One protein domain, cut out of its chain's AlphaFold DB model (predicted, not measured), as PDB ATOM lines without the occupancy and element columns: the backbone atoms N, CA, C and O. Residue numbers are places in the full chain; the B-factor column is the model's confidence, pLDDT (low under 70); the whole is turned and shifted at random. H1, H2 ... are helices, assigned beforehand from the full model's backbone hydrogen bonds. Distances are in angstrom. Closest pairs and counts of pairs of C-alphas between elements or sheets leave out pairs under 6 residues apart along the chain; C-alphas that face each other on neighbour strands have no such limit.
ATOM      1  N   ILE A 325     -21.472 -36.096  14.010       71.06
ATOM      2  CA  ILE A 325     -21.876 -34.796  13.466       71.06
ATOM      3  C   ILE A 325     -20.649 -33.967  13.060       71.06
ATOM      4  O   ILE A 325     -20.615 -33.432  11.956       71.06
ATOM      5  N   GLU A 326     -19.605 -33.933  13.885       90.19
ATOM      6  CA  GLU A 326     -18.387 -33.160  13.617       90.19
ATOM      7  C   GLU A 326     -17.602 -33.744  12.440       90.19
ATOM      8  O   GLU A 326     -17.135 -33.001  11.581       90.19
ATOM      9  N   ILE A 327     -17.555 -35.076  12.307       94.56
ATOM     10  CA  ILE A 327     -16.920 -35.732  11.149       94.56
ATOM     11  C   ILE A 327     -17.627 -35.343   9.843       94.56
ATOM     12  O   ILE A 327     -16.972 -35.094   8.829       94.56
ATOM     13  N   ALA A 328     -18.962 -35.297   9.840       95.19
ATOM     14  CA  ALA A 328     -19.722 -34.884   8.662       95.19
ATOM     15  C   ALA A 328     -19.446 -33.414   8.299       95.19
ATOM     16  O   ALA A 328     -19.277 -33.100   7.118       95.19
ATOM     17  N   THR A 329     -19.337 -32.541   9.303       96.94
ATOM     18  CA  THR A 329     -18.984 -31.126   9.129       96.94
ATOM     19  C   THR A 329     -17.575 -30.954   8.565       96.94
ATOM     20  O   THR A 329     -17.417 -30.250   7.569       96.94
ATOM     21  N   LEU A 330     -16.579 -31.668   9.103       97.06
ATOM     22  CA  LEU A 330     -15.198 -31.643   8.605       97.06
ATOM     23  C   LEU A 330     -15.118 -32.065   7.133       97.06
ATOM     24  O   LEU A 330     -14.457 -31.409   6.329       97.06
ATOM     25  N   ILE A 331     -15.832 -33.130   6.751       96.81
ATOM     26  CA  ILE A 331     -15.886 -33.582   5.353       96.81
ATOM     27  C   ILE A 331     -16.569 -32.536   4.468       96.81
ATOM     28  O   ILE A 331     -16.105 -32.286   3.356       96.81
ATOM     29  N   ARG A 332     -17.660 -31.914   4.931       97.50
ATOM     30  CA  ARG A 332     -18.356 -30.858   4.181       97.50
ATOM     31  C   ARG A 332     -17.449 -29.648   3.945       97.50
ATOM     32  O   ARG A 332     -17.392 -29.168   2.817       97.50
ATOM     33  N   GLN A 333     -16.728 -29.196   4.968       97.94
ATOM     34  CA  GLN A 333     -15.784 -28.077   4.871       97.94
ATOM     35  C   GLN A 333     -14.613 -28.409   3.942       97.94
ATOM     36  O   GLN A 333     -14.283 -27.610   3.070       97.94
ATOM     37  N   ALA A 334     -14.048 -29.616   4.045       97.38
ATOM     38  CA  ALA A 334     -12.984 -30.059   3.147       97.38
ATOM     39  C   ALA A 334     -13.444 -30.145   1.682       97.38
ATOM     40  O   ALA A 334     -12.707 -29.732   0.793       97.38
ATOM     41  N   ARG A 335     -14.673 -30.616   1.416       97.12
ATOM     42  CA  ARG A 335     -15.260 -30.615   0.059       97.12
ATOM     43  C   ARG A 335     -15.450 -29.212  -0.502       97.12
ATOM     44  O   ARG A 335     -15.252 -29.014  -1.693       97.12
ATOM     45  N   ALA A 336     -15.848 -28.267   0.344       97.50
ATOM     46  CA  ALA A 336     -16.013 -26.868  -0.032       97.50
ATOM     47  C   ALA A 336     -14.676 -26.110  -0.137       97.50
ATOM     48  O   ALA A 336     -14.690 -24.923  -0.447       97.50
ATOM     49  N   LEU A 337     -13.544 -26.773   0.147       96.62
ATOM     50  CA  LEU A 337     -12.220 -26.156   0.288       96.62
ATOM     51  C   LEU A 337     -12.211 -24.985   1.292       96.62
ATOM     52  O   LEU A 337     -11.387 -24.077   1.213       96.62
ATOM     53  N   ASP A 338     -13.108 -25.025   2.280       97.88
ATOM     54  CA  ASP A 338     -13.186 -24.032   3.348       97.88
ATOM     55  C   ASP A 338     -12.163 -24.364   4.443       97.88
ATOM     56  O   ASP A 338     -12.473 -24.944   5.488       97.88
ATOM     57  N   HIS A 339     -10.903 -24.014   4.182       97.50
ATOM     58  CA  HIS A 339      -9.801 -24.243   5.116       97.50
ATOM     59  C   HIS A 339      -9.991 -23.498   6.443       97.50
ATOM     60  O   HIS A 339      -9.569 -24.002   7.485       97.50
ATOM     61  N   LYS A 340     -10.665 -22.338   6.433       97.75
ATOM     62  CA  LYS A 340     -10.945 -21.566   7.651       97.75
ATOM     63  C   LYS A 340     -11.961 -22.296   8.524       97.75
ATOM     64  O   LYS A 340     -11.650 -22.564   9.685       97.75
ATOM     65  N   GLY A 341     -13.106 -22.695   7.971       97.69
ATOM     66  CA  GLY A 341     -14.112 -23.469   8.705       97.69
ATOM     67  C   GLY A 341     -13.573 -24.813   9.201       97.69
ATOM     68  O   GLY A 341     -13.798 -25.191  10.354       97.69
ATOM     69  N   PHE A 342     -12.776 -25.497   8.372       97.81
ATOM     70  CA  PHE A 342     -12.080 -26.719   8.778       97.81
ATOM     71  C   PHE A 342     -11.144 -26.466   9.969       97.81
ATOM     72  O   PHE A 342     -11.215 -27.186  10.965       97.81
ATOM     73  N   SER A 343     -10.312 -25.417   9.913       97.62
ATOM     74  CA  SER A 343      -9.378 -25.078  10.996       97.62
ATOM     75  C   SER A 343     -10.084 -24.749  12.313       97.62
ATOM     76  O   SER A 343      -9.658 -25.237  13.353       97.62
ATOM     77  N   GLN A 344     -11.208 -24.024  12.270       97.44
ATOM     78  CA  GLN A 344     -12.013 -23.701  13.453       97.44
ATOM     79  C   GLN A 344     -12.598 -24.957  14.102       97.44
ATOM     80  O   GLN A 344     -12.552 -25.113  15.320       97.44
ATOM     81  N   THR A 345     -13.109 -25.878  13.283       96.62
ATOM     82  CA  THR A 345     -13.698 -27.132  13.770       96.62
ATOM     83  C   THR A 345     -12.628 -28.030  14.390       96.62
ATOM     84  O   THR A 345     -12.823 -28.572  15.476       96.62
ATOM     85  N   VAL A 346     -11.461 -28.152  13.748       96.31
ATOM     86  CA  VAL A 346     -10.337 -28.925  14.296       96.31
ATOM     87  C   VAL A 346      -9.763 -28.271  15.553       96.31
ATOM     88  O   VAL A 346      -9.431 -28.984  16.496       96.31
ATOM     89  N   SER A 347      -9.673 -26.944  15.607       95.81
ATOM     90  CA  SER A 347      -9.234 -26.186  16.788       95.81
ATOM     91  C   SER A 347     -10.147 -26.422  17.985       95.81
ATOM     92  O   SER A 347      -9.663 -26.757  19.064       95.81
ATOM     93  N   HIS A 348     -11.466 -26.378  17.777       95.38
ATOM     94  CA  HIS A 348     -12.444 -26.677  18.821       95.38
ATOM     95  C   HIS A 348     -12.256 -28.085  19.413       95.38
ATOM     96  O   HIS A 348     -12.324 -28.260  20.625       95.38
ATOM     97  N   VAL A 349     -11.977 -29.081  18.567       93.81
ATOM     98  CA  VAL A 349     -11.828 -30.486  18.988       93.81
ATOM     99  C   VAL A 349     -10.454 -30.772  19.604       93.81
ATOM    100  O   VAL A 349     -10.344 -31.528  20.561       93.81
ATOM    101  N   SER A 350      -9.386 -30.198  19.046       94.25
ATOM    102  CA  SER A 350      -8.002 -30.527  19.421       94.25
ATOM    103  C   SER A 350      -7.367 -29.552  20.411       94.25
ATOM    104  O   SER A 350      -6.346 -29.879  21.008       94.25
ATOM    105  N   GLY A 351      -7.917 -28.347  20.569       94.75
ATOM    106  CA  GLY A 351      -7.311 -27.255  21.332       94.75
ATOM    107  C   GLY A 351      -6.111 -26.576  20.657       94.75
ATOM    108  O   GLY A 351      -5.490 -25.716  21.278       94.75
ATOM    109  N   LEU A 352      -5.763 -26.946  19.418       95.50
ATOM    110  CA  LEU A 352      -4.695 -26.303  18.644       95.50
ATOM    111  C   LEU A 352      -5.124 -24.924  18.125       95.50
ATOM    112  O   LEU A 352      -6.297 -24.695  17.848       95.50
ATOM    113  N   SER A 353      -4.169 -24.013  17.916       96.62
ATOM    114  CA  SER A 353      -4.473 -22.702  17.332       96.62
ATOM    115  C   SER A 353      -4.915 -22.824  15.865       96.62
ATOM    116  O   SER A 353      -4.402 -23.646  15.099       96.62
ATOM    117  N   ASN A 354      -5.861 -21.972  15.450       97.38
ATOM    118  CA  ASN A 354      -6.352 -21.946  14.065       97.38
ATOM    119  C   ASN A 354      -5.209 -21.697  13.068       97.38
ATOM    120  O   ASN A 354      -5.149 -22.335  12.018       97.38
ATOM    121  N   GLU A 355      -4.284 -20.799  13.414       97.12
ATOM    122  CA  GLU A 355      -3.120 -20.450  12.592       97.12
ATOM    123  C   GLU A 355      -2.198 -21.651  12.369       97.12
ATOM    124  O   GLU A 355      -1.786 -21.915  11.240       97.12
ATOM    125  N   PHE A 356      -1.940 -22.439  13.417       96.75
ATOM    126  CA  PHE A 356      -1.118 -23.640  13.316       96.75
ATOM    127  C   PHE A 356      -1.750 -24.689  12.392       96.75
ATOM    128  O   PHE A 356      -1.070 -25.270  11.543       96.75
ATOM    129  N   ILE A 357      -3.067 -24.892  12.482       97.38
ATOM    130  CA  ILE A 357      -3.789 -25.831  11.611       97.38
ATOM    131  C   ILE A 357      -3.765 -25.355  10.151       97.38
ATOM    132  O   ILE A 357      -3.517 -26.155   9.248       97.38
ATOM    133  N   LEU A 358      -3.967 -24.058   9.904       97.25
ATOM    134  CA  LEU A 358      -3.854 -23.482   8.559       97.25
ATOM    135  C   LEU A 358      -2.437 -23.652   7.994       97.25
ATOM    136  O   LEU A 358      -2.281 -24.037   6.834       97.25
ATOM    137  N   ASN A 359      -1.404 -23.463   8.818       96.56
ATOM    138  CA  ASN A 359      -0.016 -23.709   8.428       96.56
ATOM    139  C   ASN A 359       0.225 -25.180   8.055       96.56
ATOM    140  O   ASN A 359       0.911 -25.457   7.070       96.56
ATOM    141  N   ILE A 360      -0.365 -26.134   8.783       96.31
ATOM    142  CA  ILE A 360      -0.299 -27.567   8.446       96.31
ATOM    143  C   ILE A 360      -0.950 -27.855   7.089       96.31
ATOM    144  O   ILE A 360      -0.375 -28.592   6.284       96.31
ATOM    145  N   ILE A 361      -2.122 -27.271   6.820       96.25
ATOM    146  CA  ILE A 361      -2.861 -27.471   5.563       96.25
ATOM    147  C   ILE A 361      -2.072 -26.906   4.374       96.25
ATOM    148  O   ILE A 361      -1.973 -27.559   3.334       96.25
ATOM    149  N   HIS A 362      -1.451 -25.735   4.530       95.62
ATOM    150  CA  HIS A 362      -0.692 -25.086   3.457       95.62
ATOM    151  C   HIS A 362       0.706 -25.687   3.220       95.62
ATOM    152  O   HIS A 362       1.306 -25.459   2.164       95.62
ATOM    153  N   LYS A 363       1.256 -26.476   4.154       94.00
ATOM    154  CA  LYS A 363       2.601 -27.059   4.005       94.00
ATOM    155  C   LYS A 363       2.687 -28.056   2.841       94.00
ATOM    156  O   LYS A 363       1.937 -29.031   2.722       94.00
ATOM    157  N   LYS A 364       3.725 -27.882   2.011       84.06
ATOM    158  CA  LYS A 364       3.999 -28.721   0.828       84.06
ATOM    159  C   LYS A 364       4.291 -30.189   1.147       84.06
ATOM    160  O   LYS A 364       3.985 -31.020   0.302       84.06
ATOM    161  N   ALA A 365       4.769 -30.529   2.344       80.81
ATOM    162  CA  ALA A 365       5.092 -31.912   2.708       80.81
ATOM    163  C   ALA A 365       3.850 -32.799   2.923       80.81
ATOM    164  O   ALA A 365       3.877 -33.961   2.564       80.81
ATOM    165  N   GLY A 366       2.720 -32.269   3.416       86.62
ATOM    166  CA  GLY A 366       1.485 -33.060   3.595       86.62
ATOM    167  C   GLY A 366       1.509 -34.086   4.737       86.62
ATOM    168  O   GLY A 366       0.454 -34.372   5.295       86.62
ATOM    169  N   ASP A 367       2.688 -34.539   5.159       91.69
ATOM    170  CA  ASP A 367       2.863 -35.474   6.276       91.69
ATOM    171  C   ASP A 367       2.211 -34.963   7.567       91.69
ATOM    172  O   ASP A 367       1.505 -35.693   8.248       91.69
ATOM    173  N   GLN A 368       2.375 -33.677   7.894       94.88
ATOM    174  CA  GLN A 368       1.797 -33.081   9.111       94.88
ATOM    175  C   GLN A 368       0.265 -33.177   9.133       94.88
ATOM    176  O   GLN A 368      -0.334 -33.447  10.173       94.88
ATOM    177  N   LEU A 369      -0.361 -33.021   7.965       96.44
ATOM    178  CA  LEU A 369      -1.800 -33.175   7.803       96.44
ATOM    179  C   LEU A 369      -2.221 -34.641   7.973       96.44
ATOM    180  O   LEU A 369      -3.252 -34.912   8.584       96.44
ATOM    181  N   LEU A 370      -1.404 -35.587   7.498       96.00
ATOM    182  CA  LEU A 370      -1.597 -37.023   7.710       96.00
ATOM    183  C   LEU A 370      -1.642 -37.368   9.208       96.00
ATOM    184  O   LEU A 370      -2.595 -38.002   9.670       96.00
ATOM    185  N   TYR A 371      -0.648 -36.900   9.975       96.62
ATOM    186  CA  TYR A 371      -0.593 -37.093  11.429       96.62
ATOM    187  C   TYR A 371      -1.807 -36.468  12.119       96.62
ATOM    188  O   TYR A 371      -2.391 -37.101  12.999       96.62
ATOM    189  N   LEU A 372      -2.210 -35.260  11.710       97.12
ATOM    190  CA  LEU A 372      -3.348 -34.549  12.297       97.12
ATOM    191  C   LEU A 372      -4.656 -35.317  12.079       97.12
ATOM    192  O   LEU A 372      -5.380 -35.591  13.034       97.12
ATOM    193  N   ILE A 373      -4.932 -35.738  10.842       96.94
ATOM    194  CA  ILE A 373      -6.129 -36.524  10.504       96.94
ATOM    195  C   ILE A 373      -6.150 -37.848  11.276       96.94
ATOM    196  O   ILE A 373      -7.213 -38.304  11.700       96.94
ATOM    197  N   LYS A 374      -4.984 -38.470  11.482       95.94
ATOM    198  CA  LYS A 374      -4.876 -39.703  12.264       95.94
ATOM    199  C   LYS A 374      -5.093 -39.469  13.762       95.94
ATOM    200  O   LYS A 374      -5.752 -40.289  14.395       95.94
ATOM    201  N   ALA A 375      -4.580 -38.372  14.324       96.06
ATOM    202  CA  ALA A 375      -4.772 -38.009  15.733       96.06
ATOM    203  C   ALA A 375      -6.251 -37.765  16.078       96.06
ATOM    204  O   ALA A 375      -6.701 -38.126  17.169       96.06
ATOM    205  N   LEU A 376      -7.010 -37.231  15.114       95.50
ATOM    206  CA  LEU A 376      -8.460 -37.042  15.193       95.50
ATOM    207  C   LEU A 376      -9.258 -38.359  15.225       95.50
ATOM    208  O   LEU A 376     -10.455 -38.321  15.477       95.50
ATOM    209  N   ASP A 377      -8.626 -39.514  14.988       95.00
ATOM    210  CA  ASP A 377      -9.274 -40.833  14.986       95.00
ATOM    211  C   ASP A 377     -10.481 -40.933  14.029       95.00
ATOM    212  O   ASP A 377     -11.539 -41.493  14.320       95.00
ATOM    213  N   ILE A 378     -10.333 -40.354  12.832       94.75
ATOM    214  CA  ILE A 378     -11.358 -40.453  11.791       94.75
ATOM    215  C   ILE A 378     -11.298 -41.861  11.169       94.75
ATOM    216  O   ILE A 378     -10.239 -42.269  10.672       94.75
ATOM    217  N   PRO A 379     -12.418 -42.608  11.119       92.81
ATOM    218  CA  PRO A 379     -12.425 -43.969  10.599       92.81
ATOM    219  C   PRO A 379     -12.150 -44.015   9.091       92.81
ATOM    220  O   PRO A 379     -12.527 -43.119   8.327       92.81
ATOM    221  N   SER A 380     -11.536 -45.108   8.641       91.19
ATOM    222  CA  SER A 380     -11.416 -45.420   7.212       91.19
ATOM    223  C   SER A 380     -12.805 -45.696   6.606       91.19
ATOM    224  O   SER A 380     -13.641 -46.289   7.291       91.19
ATOM    225  N   PRO A 381     -13.105 -45.264   5.363       94.44
ATOM    226  CA  PRO A 381     -12.226 -44.590   4.393       94.44
ATOM    227  C   PRO A 381     -12.230 -43.051   4.479       94.44
ATOM    228  O   PRO A 381     -11.590 -42.381   3.667       94.44
ATOM    229  N   LYS A 382     -12.958 -42.466   5.441       95.94
ATOM    230  CA  LYS A 382     -13.190 -41.014   5.525       95.94
ATOM    231  C   LYS A 382     -11.910 -40.218   5.783       95.94
ATOM    232  O   LYS A 382     -11.779 -39.114   5.268       95.94
ATOM    233  N   ASN A 383     -10.963 -40.777   6.532       95.50
ATOM    234  CA  ASN A 383      -9.652 -40.162   6.762       95.50
ATOM    235  C   ASN A 383      -8.870 -39.910   5.460       95.50
ATOM    236  O   ASN A 383      -8.347 -38.819   5.247       95.50
ATOM    237  N   LEU A 384      -8.847 -40.889   4.558       95.88
ATOM    238  CA  LEU A 384      -8.150 -40.795   3.282       95.88
ATOM    239  C   LEU A 384      -8.886 -39.861   2.320       95.88
ATOM    240  O   LEU A 384      -8.252 -39.056   1.647       95.88
ATOM    241  N   GLN A 385     -10.224 -39.897   2.319       96.38
ATOM    242  CA  GLN A 385     -11.039 -38.919   1.596       96.38
ATOM    243  C   GLN A 385     -10.710 -37.484   2.035       96.38
ATOM    244  O   GLN A 385     -10.540 -36.607   1.191       96.38
ATOM    245  N   LEU A 386     -10.584 -37.256   3.344       96.62
ATOM    246  CA  LEU A 386     -10.250 -35.950   3.905       96.62
ATOM    247  C   LEU A 386      -8.839 -35.498   3.501       96.62
ATOM    248  O   LEU A 386      -8.666 -34.355   3.082       96.62
ATOM    249  N   LEU A 387      -7.854 -36.406   3.549       96.44
ATOM    250  CA  LEU A 387      -6.491 -36.131   3.081       96.44
ATOM    251  C   LEU A 387      -6.484 -35.714   1.607       96.44
ATOM    252  O   LEU A 387      -5.813 -34.750   1.253       96.44
ATOM    253  N   LEU A 388      -7.225 -36.422   0.753       96.06
ATOM    254  CA  LEU A 388      -7.268 -36.141  -0.682       96.06
ATOM    255  C   LEU A 388      -7.955 -34.814  -1.013       96.06
ATOM    256  O   LEU A 388      -7.546 -34.147  -1.957       96.06
ATOM    257  N   MET A 389      -8.965 -34.412  -0.240       96.69
ATOM    258  CA  MET A 389      -9.635 -33.120  -0.424       96.69
ATOM    259  C   MET A 389      -8.758 -31.947   0.017       96.69
ATOM    260  O   MET A 389      -8.681 -30.941  -0.680       96.69
ATOM    261  N   LEU A 390      -8.073 -32.082   1.155       96.31
ATOM    262  CA  LEU A 390      -7.243 -31.015   1.723       96.31
ATOM    263  C   LEU A 390      -5.844 -30.944   1.097       96.31
ATOM    264  O   LEU A 390      -5.259 -29.869   1.009       96.31
ATOM    265  N   ALA A 391      -5.300 -32.076   0.653       95.56
ATOM    266  CA  ALA A 391      -3.998 -32.171   0.005       95.56
ATOM    267  C   ALA A 391      -4.057 -33.084  -1.238       95.56
ATOM    268  O   ALA A 391      -3.490 -34.187  -1.216       95.56
ATOM    269  N   PRO A 392      -4.646 -32.603  -2.357       94.94
ATOM    270  CA  PRO A 392      -4.860 -33.384  -3.585       94.94
ATOM    271  C   PRO A 392      -3.595 -33.988  -4.200       94.94
ATOM    272  O   PRO A 392      -3.667 -34.953  -4.953       94.94
ATOM    273  N   LYS A 393      -2.415 -33.456  -3.859       90.50
ATOM    274  CA  LYS A 393      -1.112 -33.988  -4.283       90.50
ATOM    275  C   LYS A 393      -0.934 -35.482  -3.977       90.50
ATOM    276  O   LYS A 393      -0.328 -36.175  -4.783       90.50
ATOM    277  N   HIS A 394      -1.508 -35.985  -2.881       90.31
ATOM    278  CA  HIS A 394      -1.424 -37.409  -2.533       90.31
ATOM    279  C   HIS A 394      -2.291 -38.300  -3.432       90.31
ATOM    280  O   HIS A 394      -2.108 -39.508  -3.438       90.31
ATOM    281  N   GLY A 395      -3.230 -37.717  -4.184       89.81
ATOM    282  CA  GLY A 395      -4.085 -38.427  -5.135       89.81
ATOM    283  C   GLY A 395      -3.641 -38.316  -6.589       89.81
ATOM    284  O   GLY A 395      -4.279 -38.912  -7.445       89.81
ATOM    285  N   ARG A 396      -2.576 -37.559  -6.895       92.81
ATOM    286  CA  ARG A 396      -2.138 -37.329  -8.286       92.81
ATOM    287  C   ARG A 396      -1.524 -38.559  -8.957       92.81
ATOM    288  O   ARG A 396      -1.443 -38.586 -10.176       92.81
ATOM    289  N   GLY A 397      -1.091 -39.549  -8.182       94.50
ATOM    290  CA  GLY A 397      -0.522 -40.789  -8.695       94.50
ATOM    291  C   GLY A 397      -0.915 -41.968  -7.818       94.50
ATOM    292  O   GLY A 397      -1.053 -41.821  -6.600       94.50
ATOM    293  N   ILE A 398      -1.080 -43.134  -8.442       95.25
ATOM    294  CA  ILE A 398      -1.468 -44.362  -7.743       95.25
ATOM    295  C   ILE A 398      -0.429 -44.761  -6.689       95.25
ATOM    296  O   ILE A 398      -0.806 -45.102  -5.571       95.25
ATOM    297  N   ASP A 399       0.862 -44.603  -6.983       95.31
ATOM    298  CA  ASP A 399       1.947 -44.949  -6.057       95.31
ATOM    299  C   ASP A 399       1.965 -44.039  -4.828       95.31
ATOM    300  O   ASP A 399       2.077 -44.509  -3.696       95.31
ATOM    301  N   VAL A 400       1.777 -42.731  -5.031       92.88
ATOM    302  CA  VAL A 400       1.718 -41.741  -3.943       92.88
ATOM    303  C   VAL A 400       0.498 -41.996  -3.060       92.88
ATOM    304  O   VAL A 400       0.592 -41.946  -1.832       92.88
ATOM    305  N   TYR A 401      -0.636 -42.328  -3.675       94.75
ATOM    306  CA  TYR A 401      -1.851 -42.689  -2.958       94.75
ATOM    307  C   TYR A 401      -1.664 -43.969  -2.134       94.75
ATOM    308  O   TYR A 401      -2.017 -43.997  -0.953       94.75
ATOM    309  N   MET A 402      -1.077 -45.016  -2.721       95.69
ATOM    310  CA  MET A 402      -0.809 -46.276  -2.024       95.69
ATOM    311  C   MET A 402       0.204 -46.089  -0.892       95.69
ATOM    312  O   MET A 402       0.005 -46.640   0.191       95.69
ATOM    313  N   ALA A 403       1.230 -45.257  -1.088       92.69
ATOM    314  CA  ALA A 403       2.184 -44.892  -0.046       92.69
ATOM    315  C   ALA A 403       1.499 -44.154   1.117       92.69
ATOM    316  O   ALA A 403       1.667 -44.548   2.271       92.69
ATOM    317  N   ALA A 404       0.659 -43.154   0.832       93.12
ATOM    318  CA  ALA A 404      -0.096 -42.428   1.857       93.12
ATOM    319  C   ALA A 404      -1.087 -43.341   2.602       93.12
ATOM    320  O   ALA A 404      -1.218 -43.267   3.825       93.12
ATOM    321  N   LYS A 405      -1.759 -44.249   1.881       95.25
ATOM    322  CA  LYS A 405      -2.653 -45.260   2.465       95.25
ATOM    323  C   LYS A 405      -1.889 -46.206   3.396       95.25
ATOM    324  O   LYS A 405      -2.350 -46.438   4.513       95.25
ATOM    325  N   LYS A 406      -0.726 -46.705   2.964       94.62
ATOM    326  CA  LYS A 406       0.157 -47.564   3.768       94.62
ATOM    327  C   LYS A 406       0.629 -46.843   5.035       94.62
ATOM    328  O   LYS A 406       0.463 -47.370   6.134       94.62
ATOM    329  N   GLN A 407       1.103 -45.604   4.907       93.19
ATOM    330  CA  GLN A 407       1.494 -44.785   6.057       93.19
ATOM    331  C   GLN A 407       0.329 -44.592   7.038       93.19
ATOM    332  O   GLN A 407       0.494 -44.779   8.239       93.19
ATOM    333  N   PHE A 408      -0.883 -44.307   6.554       94.00
ATOM    334  CA  PHE A 408      -2.061 -44.187   7.420       94.00
ATOM    335  C   PHE A 408      -2.381 -45.464   8.207       94.00
ATOM    336  O   PHE A 408      -2.866 -45.367   9.341       94.00
ATOM    337  N   THR A 409      -2.173 -46.642   7.610       92.19
ATOM    338  CA  THR A 409      -2.403 -47.928   8.285       92.19
ATOM    339  C   THR A 409      -1.342 -48.235   9.334       92.19
ATOM    340  O   THR A 409      -1.681 -48.789  10.374       92.19
ATOM    341  N   GLU A 410      -0.096 -47.825   9.097       94.12
ATOM    342  CA  GLU A 410       1.033 -48.054  10.008       94.12
ATOM    343  C   GLU A 410       1.069 -47.048  11.170       94.12
ATOM    344  O   GLU A 410       1.556 -47.365  12.256       94.12
ATOM    345  N   LEU A 411       0.524 -45.841  10.982       94.88
ATOM    346  CA  LEU A 411       0.498 -44.819  12.024       94.88
ATOM    347  C   LEU A 411      -0.352 -45.239  13.232       94.88
ATOM    348  O   LEU A 411      -1.515 -45.634  13.106       94.88
ATOM    349  N   ASN A 412       0.207 -45.060  14.428       94.25
ATOM    350  CA  ASN A 412      -0.489 -45.272  15.691       94.25
ATOM    351  C   ASN A 412      -1.140 -43.963  16.174       94.25
ATOM    352  O   ASN A 412      -0.476 -42.931  16.268       94.25
ATOM    353  N   ILE A 413      -2.431 -44.017  16.516       94.50
ATOM    354  CA  ILE A 413      -3.221 -42.850  16.948       94.50
ATOM    355  C   ILE A 413      -2.620 -42.204  18.203       94.50
ATOM    356  O   ILE A 413      -2.498 -40.982  18.259       94.50
ATOM    357  N   GLY A 414      -2.202 -43.011  19.182       92.44
ATOM    358  CA  GLY A 414      -1.614 -42.528  20.432       92.44
ATOM    359  C   GLY A 414      -0.315 -41.758  20.205       92.44
ATOM    360  O   GLY A 414      -0.127 -40.696  20.792       92.44
ATOM    361  N   ILE A 415       0.536 -42.229  19.284       92.31
ATOM    362  CA  ILE A 415       1.774 -41.524  18.913       92.31
ATOM    363  C   ILE A 415       1.449 -40.182  18.252       92.31
ATOM    364  O   ILE A 415       2.027 -39.168  18.629       92.31
ATOM    365  N   CYS A 416       0.502 -40.147  17.308       95.44
ATOM    366  CA  CYS A 416       0.101 -38.894  16.663       95.44
ATOM    367  C   CYS A 416      -0.439 -37.879  17.682       95.44
ATOM    368  O   CYS A 416      -0.043 -36.716  17.657       95.44
ATOM    369  N   ARG A 417      -1.306 -38.321  18.601       95.00
ATOM    370  CA  ARG A 417      -1.860 -37.475  19.670       95.00
ATOM    371  C   ARG A 417      -0.768 -36.932  20.590       95.00
ATOM    372  O   ARG A 417      -0.765 -35.742  20.880       95.00
ATOM    373  N   MET A 418       0.186 -37.772  20.981       92.94
ATOM    374  CA  MET A 418       1.327 -37.367  21.804       92.94
ATOM    375  C   MET A 418       2.173 -36.282  21.120       92.94
ATOM    376  O   MET A 418       2.450 -35.267  21.750       92.94
ATOM    377  N   ILE A 419       2.491 -36.434  19.828       93.94
ATOM    378  CA  ILE A 419       3.248 -35.422  19.068       93.94
ATOM    379  C   ILE A 419       2.515 -34.071  19.064       93.94
ATOM    380  O   ILE A 419       3.137 -33.030  19.245       93.94
ATOM    381  N   PHE A 420       1.193 -34.050  18.872       95.31
ATOM    382  CA  PHE A 420       0.446 -32.787  18.889       95.31
ATOM    383  C   PHE A 420       0.267 -32.205  20.292       95.31
ATOM    384  O   PHE A 420       0.225 -30.982  20.436       95.31
ATOM    385  N   ASN A 421       0.198 -33.042  21.327       93.94
ATOM    386  CA  ASN A 421       0.140 -32.577  22.711       93.94
ATOM    387  C   ASN A 421       1.421 -31.830  23.116       93.94
ATOM    388  O   ASN A 421       1.333 -30.851  23.854       93.94
ATOM    389  N   GLU A 422       2.586 -32.203  22.576       92.94
ATOM    390  CA  GLU A 422       3.842 -31.449  22.758       92.94
ATOM    391  C   GLU A 422       3.773 -30.023  22.184       92.94
ATOM    392  O   GLU A 422       4.475 -29.127  22.651       92.94
ATOM    393  N   VAL A 423       2.899 -29.790  21.200       93.50
ATOM    394  CA  VAL A 423       2.673 -28.473  20.577       93.50
ATOM    395  C   VAL A 423       1.504 -27.717  21.230       93.50
ATOM    396  O   VAL A 423       1.185 -26.592  20.849       93.50
ATOM    397  N   GLY A 424       0.878 -28.300  22.255       92.81
ATOM    398  CA  GLY A 424      -0.221 -27.689  23.004       92.81
ATOM    399  C   GLY A 424      -1.618 -28.176  22.617       92.81
ATOM    400  O   GLY A 424      -2.598 -27.568  23.048       92.81
ATOM    401  N   ALA A 425      -1.743 -29.261  21.845       95.12
ATOM    402  CA  ALA A 425      -3.032 -29.935  21.700       95.12
ATOM    403  C   ALA A 425      -3.484 -30.576  23.022       95.12
ATOM    404  O   ALA A 425      -2.688 -30.860  23.919       95.12
ATOM    405  N   LYS A 426      -4.787 -30.826  23.124       93.06
ATOM    406  CA  LYS A 426      -5.448 -31.456  24.271       93.06
ATOM    407  C   LYS A 426      -6.066 -32.793  23.871       93.06
ATOM    408  O   LYS A 426      -7.234 -33.050  24.142       93.06
ATOM    409  N   PHE A 427      -5.302 -33.644  23.193       91.94
ATOM    410  CA  PHE A 427      -5.770 -34.981  22.854       91.94
ATOM    411  C   PHE A 427      -5.645 -35.931  24.046       91.94
ATOM    412  O   PHE A 427      -4.592 -36.019  24.680       91.94
ATOM    413  N   GLU A 428      -6.689 -36.714  24.301       85.88
ATOM    414  CA  GLU A 428      -6.627 -37.812  25.265       85.88
ATOM    415  C   GLU A 428      -5.752 -38.943  24.707       85.88
ATOM    416  O   GLU A 428      -6.021 -39.490  23.633       85.88
ATOM    417  N   VAL A 429      -4.677 -39.288  25.416       84.06
ATOM    418  CA  VAL A 429      -3.790 -40.393  25.035       84.06
ATOM    419  C   VAL A 429      -4.192 -41.628  25.845       84.06
ATOM    420  O   VAL A 429      -4.060 -41.604  27.071       84.06
ATOM    421  N   PRO A 430      -4.678 -42.709  25.206       73.06
ATOM    422  CA  PRO A 430      -5.111 -43.900  25.929       73.06
ATOM    423  C   PRO A 430      -3.928 -44.535  26.670       73.06
ATOM    424  O   PRO A 430      -2.922 -44.892  26.058       73.06
ATOM    425  N   GLY A 431      -4.050 -44.656  27.995       73.81
ATOM    426  CA  GLY A 431      -3.064 -45.315  28.858       73.81
ATOM    427  C   GLY A 431      -1.829 -44.490  29.235       73.81
ATOM    428  O   GLY A 431      -0.966 -45.012  29.937       73.81
ATOM    429  N   ALA A 432      -1.715 -43.225  28.814       71.75
ATOM    430  CA  ALA A 432      -0.602 -42.380  29.246       71.75
ATOM    431  C   ALA A 432      -0.896 -41.720  30.609       71.75
ATOM    432  O   ALA A 432      -2.010 -41.230  30.823       71.75
ATOM    433  N   PRO A 433       0.088 -41.648  31.526       59.44
ATOM    434  CA  PRO A 433      -0.026 -40.807  32.713       59.44
ATOM    435  C   PRO A 433      -0.241 -39.346  32.283       59.44
ATOM    436  O   PRO A 433       0.348 -38.900  31.297       59.44
ATOM    437  N   LYS A 434      -1.110 -38.611  32.997       59.84
ATOM    438  CA  LYS A 434      -1.450 -37.211  32.677       59.84
ATOM    439  C   LYS A 434      -0.157 -36.403  32.463       59.84
ATOM    440  O   LYS A 434       0.642 -36.324  33.396       59.84
ATOM    441  N   PRO A 435       0.073 -35.824  31.270       55.31
ATOM    442  CA  PRO A 435       1.323 -35.130  30.995       55.31
ATOM    443  C   PRO A 435       1.456 -33.889  31.886       55.31
ATOM    444  O   PRO A 435       0.515 -33.103  32.015       55.31
ATOM    445  N   MET A 436       2.635 -33.701  32.488       47.72
ATOM    446  CA  MET A 436       3.006 -32.438  33.133       47.72
ATOM    447  C   MET A 436       3.143 -31.360  32.053       47.72
ATOM    448  O   MET A 436       3.928 -31.490  31.117       47.72
ATOM    449  N   ARG A 437       2.338 -30.304  32.168       53.38
ATOM    450  CA  ARG A 437       2.286 -29.180  31.228       53.38
ATOM    451  C   ARG A 437       3.589 -28.375  31.306       53.38
ATOM    452  O   ARG A 437       3.866 -27.772  32.336       53.38
ATOM    453  N   ILE A 438       4.364 -28.345  30.221       53.12
ATOM    454  CA  ILE A 438       5.527 -27.456  30.075       53.12
ATOM    455  C   ILE A 438       5.055 -26.224  29.297       53.12
ATOM    456  O   ILE A 438       4.876 -26.278  28.081       53.12
ATOM    457  N   GLU A 439       4.786 -25.121  29.990       46.94
ATOM    458  CA  GLU A 439       4.409 -23.860  29.344       46.94
ATOM    459  C   GLU A 439       5.654 -23.121  28.823       46.94
ATOM    460  O   GLU A 439       6.617 -22.930  29.562       46.94
ATOM    461  N   GLY A 440       5.631 -22.666  27.560       49.28
ATOM    462  CA  GLY A 440       6.404 -21.477  27.164       49.28
ATOM    463  C   GLY A 440       7.516 -21.584  26.109       49.28
ATOM    464  O   GLY A 440       8.480 -20.831  26.217       49.28
ATOM    465  N   LYS A 441       7.432 -22.422  25.059       51.88
ATOM    466  CA  LYS A 441       8.377 -22.342  23.912       51.88
ATOM    467  C   LYS A 441       7.697 -22.447  22.538       51.88
ATOM    468  O   LYS A 441       6.616 -23.014  22.415       51.88
ATOM    469  N   ARG A 442       8.337 -21.848  21.518       58.69
ATOM    470  CA  ARG A 442       7.857 -21.709  20.125       58.69
ATOM    471  C   ARG A 442       7.422 -23.061  19.530       58.69
ATOM    472  O   ARG A 442       8.185 -24.021  19.532       58.69
ATOM    473  N   GLN A 443       6.198 -23.103  19.006       60.53
ATOM    474  CA  GLN A 443       5.475 -24.323  18.618       60.53
ATOM    475  C   GLN A 443       6.033 -25.035  17.366       60.53
ATOM    476  O   GLN A 443       5.999 -26.263  17.292       60.53
ATOM    477  N   ASP A 444       6.583 -24.296  16.398       61.12
ATOM    478  CA  ASP A 444       6.921 -24.856  15.079       61.12
ATOM    479  C   ASP A 444       8.243 -25.643  15.030       61.12
ATOM    480  O   ASP A 444       8.349 -26.636  14.303       61.12
ATOM    481  N   GLU A 445       9.253 -25.229  15.800       67.94
ATOM    482  CA  GLU A 445      10.572 -25.886  15.816       67.94
ATOM    483  C   GLU A 445      10.525 -27.217  16.576       67.94
ATOM    484  O   GLU A 445      11.092 -28.216  16.121       67.94
ATOM    485  N   ASN A 446       9.758 -27.261  17.669       67.25
ATOM    486  CA  ASN A 446       9.594 -28.456  18.492       67.25
ATOM    487  C   ASN A 446       8.916 -29.591  17.715       67.25
ATOM    488  O   ASN A 446       9.382 -30.724  17.772       67.25
ATOM    489  N   PHE A 447       7.882 -29.300  16.916       68.69
ATOM    490  CA  PHE A 447       7.182 -30.341  16.157       68.69
ATOM    491  C   PHE A 447       8.096 -31.034  15.139       68.69
ATOM    492  O   PHE A 447       8.153 -32.263  15.077       68.69
ATOM    493  N   ASN A 448       8.823 -30.257  14.328       72.94
ATOM    494  CA  ASN A 448       9.716 -30.828  13.317       72.94
ATOM    495  C   ASN A 448      10.842 -31.639  13.970       72.94
ATOM    496  O   ASN A 448      11.217 -32.686  13.441       72.94
ATOM    497  N   HIS A 449      11.344 -31.187  15.123       74.75
ATOM    498  CA  HIS A 449      12.339 -31.915  15.900       74.75
ATOM    499  C   HIS A 449      11.783 -33.237  16.448       74.75
ATOM    500  O   HIS A 449      12.375 -34.284  16.194       74.75
ATOM    501  N   SER A 450      10.611 -33.230  17.091       70.94
ATOM    502  CA  SER A 450       9.968 -34.440  17.622       70.94
ATOM    503  C   SER A 450       9.647 -35.460  16.527       70.94
ATOM    504  O   SER A 450       9.922 -36.651  16.685       70.94
ATOM    505  N   VAL A 451       9.134 -35.012  15.374       72.88
ATOM    506  CA  VAL A 451       8.877 -35.893  14.220       72.88
ATOM    507  C   VAL A 451      10.178 -36.466  13.659       72.88
ATOM    508  O   VAL A 451      10.233 -37.661  13.361       72.88
ATOM    509  N   LYS A 452      11.233 -35.651  13.536       76.19
ATOM    510  CA  LYS A 452      12.545 -36.097  13.050       76.19
ATOM    511  C   LYS A 452      13.160 -37.143  13.984       76.19
ATOM    512  O   LYS A 452      13.466 -38.238  13.520       76.19
ATOM    513  N   MET A 453      13.233 -36.858  15.285       75.25
ATOM    514  CA  MET A 453      13.761 -37.780  16.301       75.25
ATOM    515  C   MET A 453      12.987 -39.104  16.316       75.25
ATOM    516  O   MET A 453      13.577 -40.180  16.401       75.25
ATOM    517  N   ARG A 454      11.655 -39.059  16.171       70.06
ATOM    518  CA  ARG A 454      10.830 -40.275  16.117       70.06
ATOM    519  C   ARG A 454      11.058 -41.069  14.831       70.06
ATOM    520  O   ARG A 454      11.116 -42.294  14.888       70.06
ATOM    521  N   ARG A 455      11.187 -40.397  13.680       69.75
ATOM    522  CA  ARG A 455      11.483 -41.041  12.390       69.75
ATOM    523  C   ARG A 455      12.842 -41.733  12.427       69.75
ATOM    524  O   ARG A 455      12.948 -42.867  11.972       69.75
ATOM    525  N   GLU A 456      13.840 -41.085  13.018       74.69
ATOM    526  CA  GLU A 456      15.161 -41.666  13.263       74.69
ATOM    527  C   GLU A 456      15.073 -42.861  14.216       74.69
ATOM    528  O   GLU A 456      15.640 -43.905  13.918       74.69
ATOM    529  N   HIS A 457      14.283 -42.778  15.289       70.75
ATOM    530  CA  HIS A 457      14.078 -43.894  16.215       70.75
ATOM    531  C   HIS A 457      13.384 -45.101  15.556       70.75
ATOM    532  O   HIS A 457      13.808 -46.238  15.745       70.75
ATOM    533  N   ILE A 458      12.343 -44.879  14.744       61.44
ATOM    534  CA  ILE A 458      11.675 -45.949  13.976       61.44
ATOM    535  C   ILE A 458      12.647 -46.554  12.953       61.44
ATOM    536  O   ILE A 458      12.719 -47.774  12.819       61.44
ATOM    537  N   SER A 459      13.436 -45.715  12.274       67.19
ATOM    538  CA  SER A 459      14.460 -46.173  11.334       67.19
ATOM    539  C   SER A 459      15.568 -46.967  12.033       67.19
ATOM    540  O   SER A 459      16.017 -47.978  11.496       67.19
ATOM    541  N   ALA A 460      15.987 -46.559  13.232       68.81
ATOM    542  CA  ALA A 460      16.993 -47.254  14.029       68.81
ATOM    543  C   ALA A 460      16.489 -48.629  14.487       68.81
ATOM    544  O   ALA A 460      17.204 -49.615  14.323       68.81
TER     545      ALA A 460
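What this domain is: This is residues 325 to 460 of the 484 residues of an uncharacterized protein of Hyphomicrobiales bacterium (UniProt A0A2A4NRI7). Short helices wind round one small helix, H4, which lies in the middle: H5 and H8 pack on it, H3 meets it at a corner, and the hairpin of H1 and H2 lies farther out, beyond H5 and H3. H6 and H7 run on from H5, while the long H9 packs on H8 and sticks out with residues 455 to 460; before it, residues 423 to 442 make a wide loop on the outside. The printed part has 136 residues with nine named helices, H1 to H9 in order, and no named strand, in the class all helix. It is compact, with a radius of gyration of the C-alphas of 14.6 A and spans of 39 by 35 by 27 A.

How they stand to each other: H1, residues 325 to 335, and H2, residues 339 to 350, touch as a helical hairpin at a shallow tilt of 27 degrees, opposite ways; their closest C-alphas, of Gln 333 and Phe 342, are 5.6 A apart. H2 touches H3, residues 354 to 362, at a steep tilt of 57 degrees, the closest C-alphas being Ser 343 and Asn 354 at 5.3 A. H3 and H4, residues 367 to 375, only just touch, with 3 pairs of C-alphas within 8 A, and only at the corner; the closest are Ile 360 and Leu 369 at 5.8 A. H4 and H5, residues 382 to 390, form a helical hairpin at a shallow tilt of 34 degrees, only just short of steep; their closest C-alphas, of Ile 373 and Asn 383, are 6.3 A apart. H5 also touches H1, closest at the C-alphas of Ala 334 and Met 389, 5.8 A. H6, residues 392 to 395, touches H7, residues 398 to 410, only at the corner, with the closest C-alphas, of Gly 395 and Tyr 401, 5.3 A apart. H8, residues 413 to 422, touches H4, closest at the C-alphas of Ala 375 and Arg 417, 4.9 A. H9, residues 443 to 460, touches H8 with residues 446 to 451 alone, closest at the C-alphas of Ile 419 and Ser 450, 6.9 A. Every O i to N i+4 pair is within hydrogen-bond range in H1, H2, H3, H4, H5, H7 and H8; in H9 12 of 14 are, and H6 is too short for one.

Where its parts are: H1 begins at C-alpha 325 (-21.876, -34.796, 13.466). H7 measures 18.3 A from first to last C-alpha, and H9 26.1 A, ending at C-alpha 460 (16.993, -47.254, 14.029).

The domain as a whole: The C-alphas farthest apart, of Ile 398 and Met 436, are 42.8 A apart. The printed part has no cut, and the link from H8 to H9 is long. The pLDDT is under 70 at residues 433 to 447, 455 and 458 to 460.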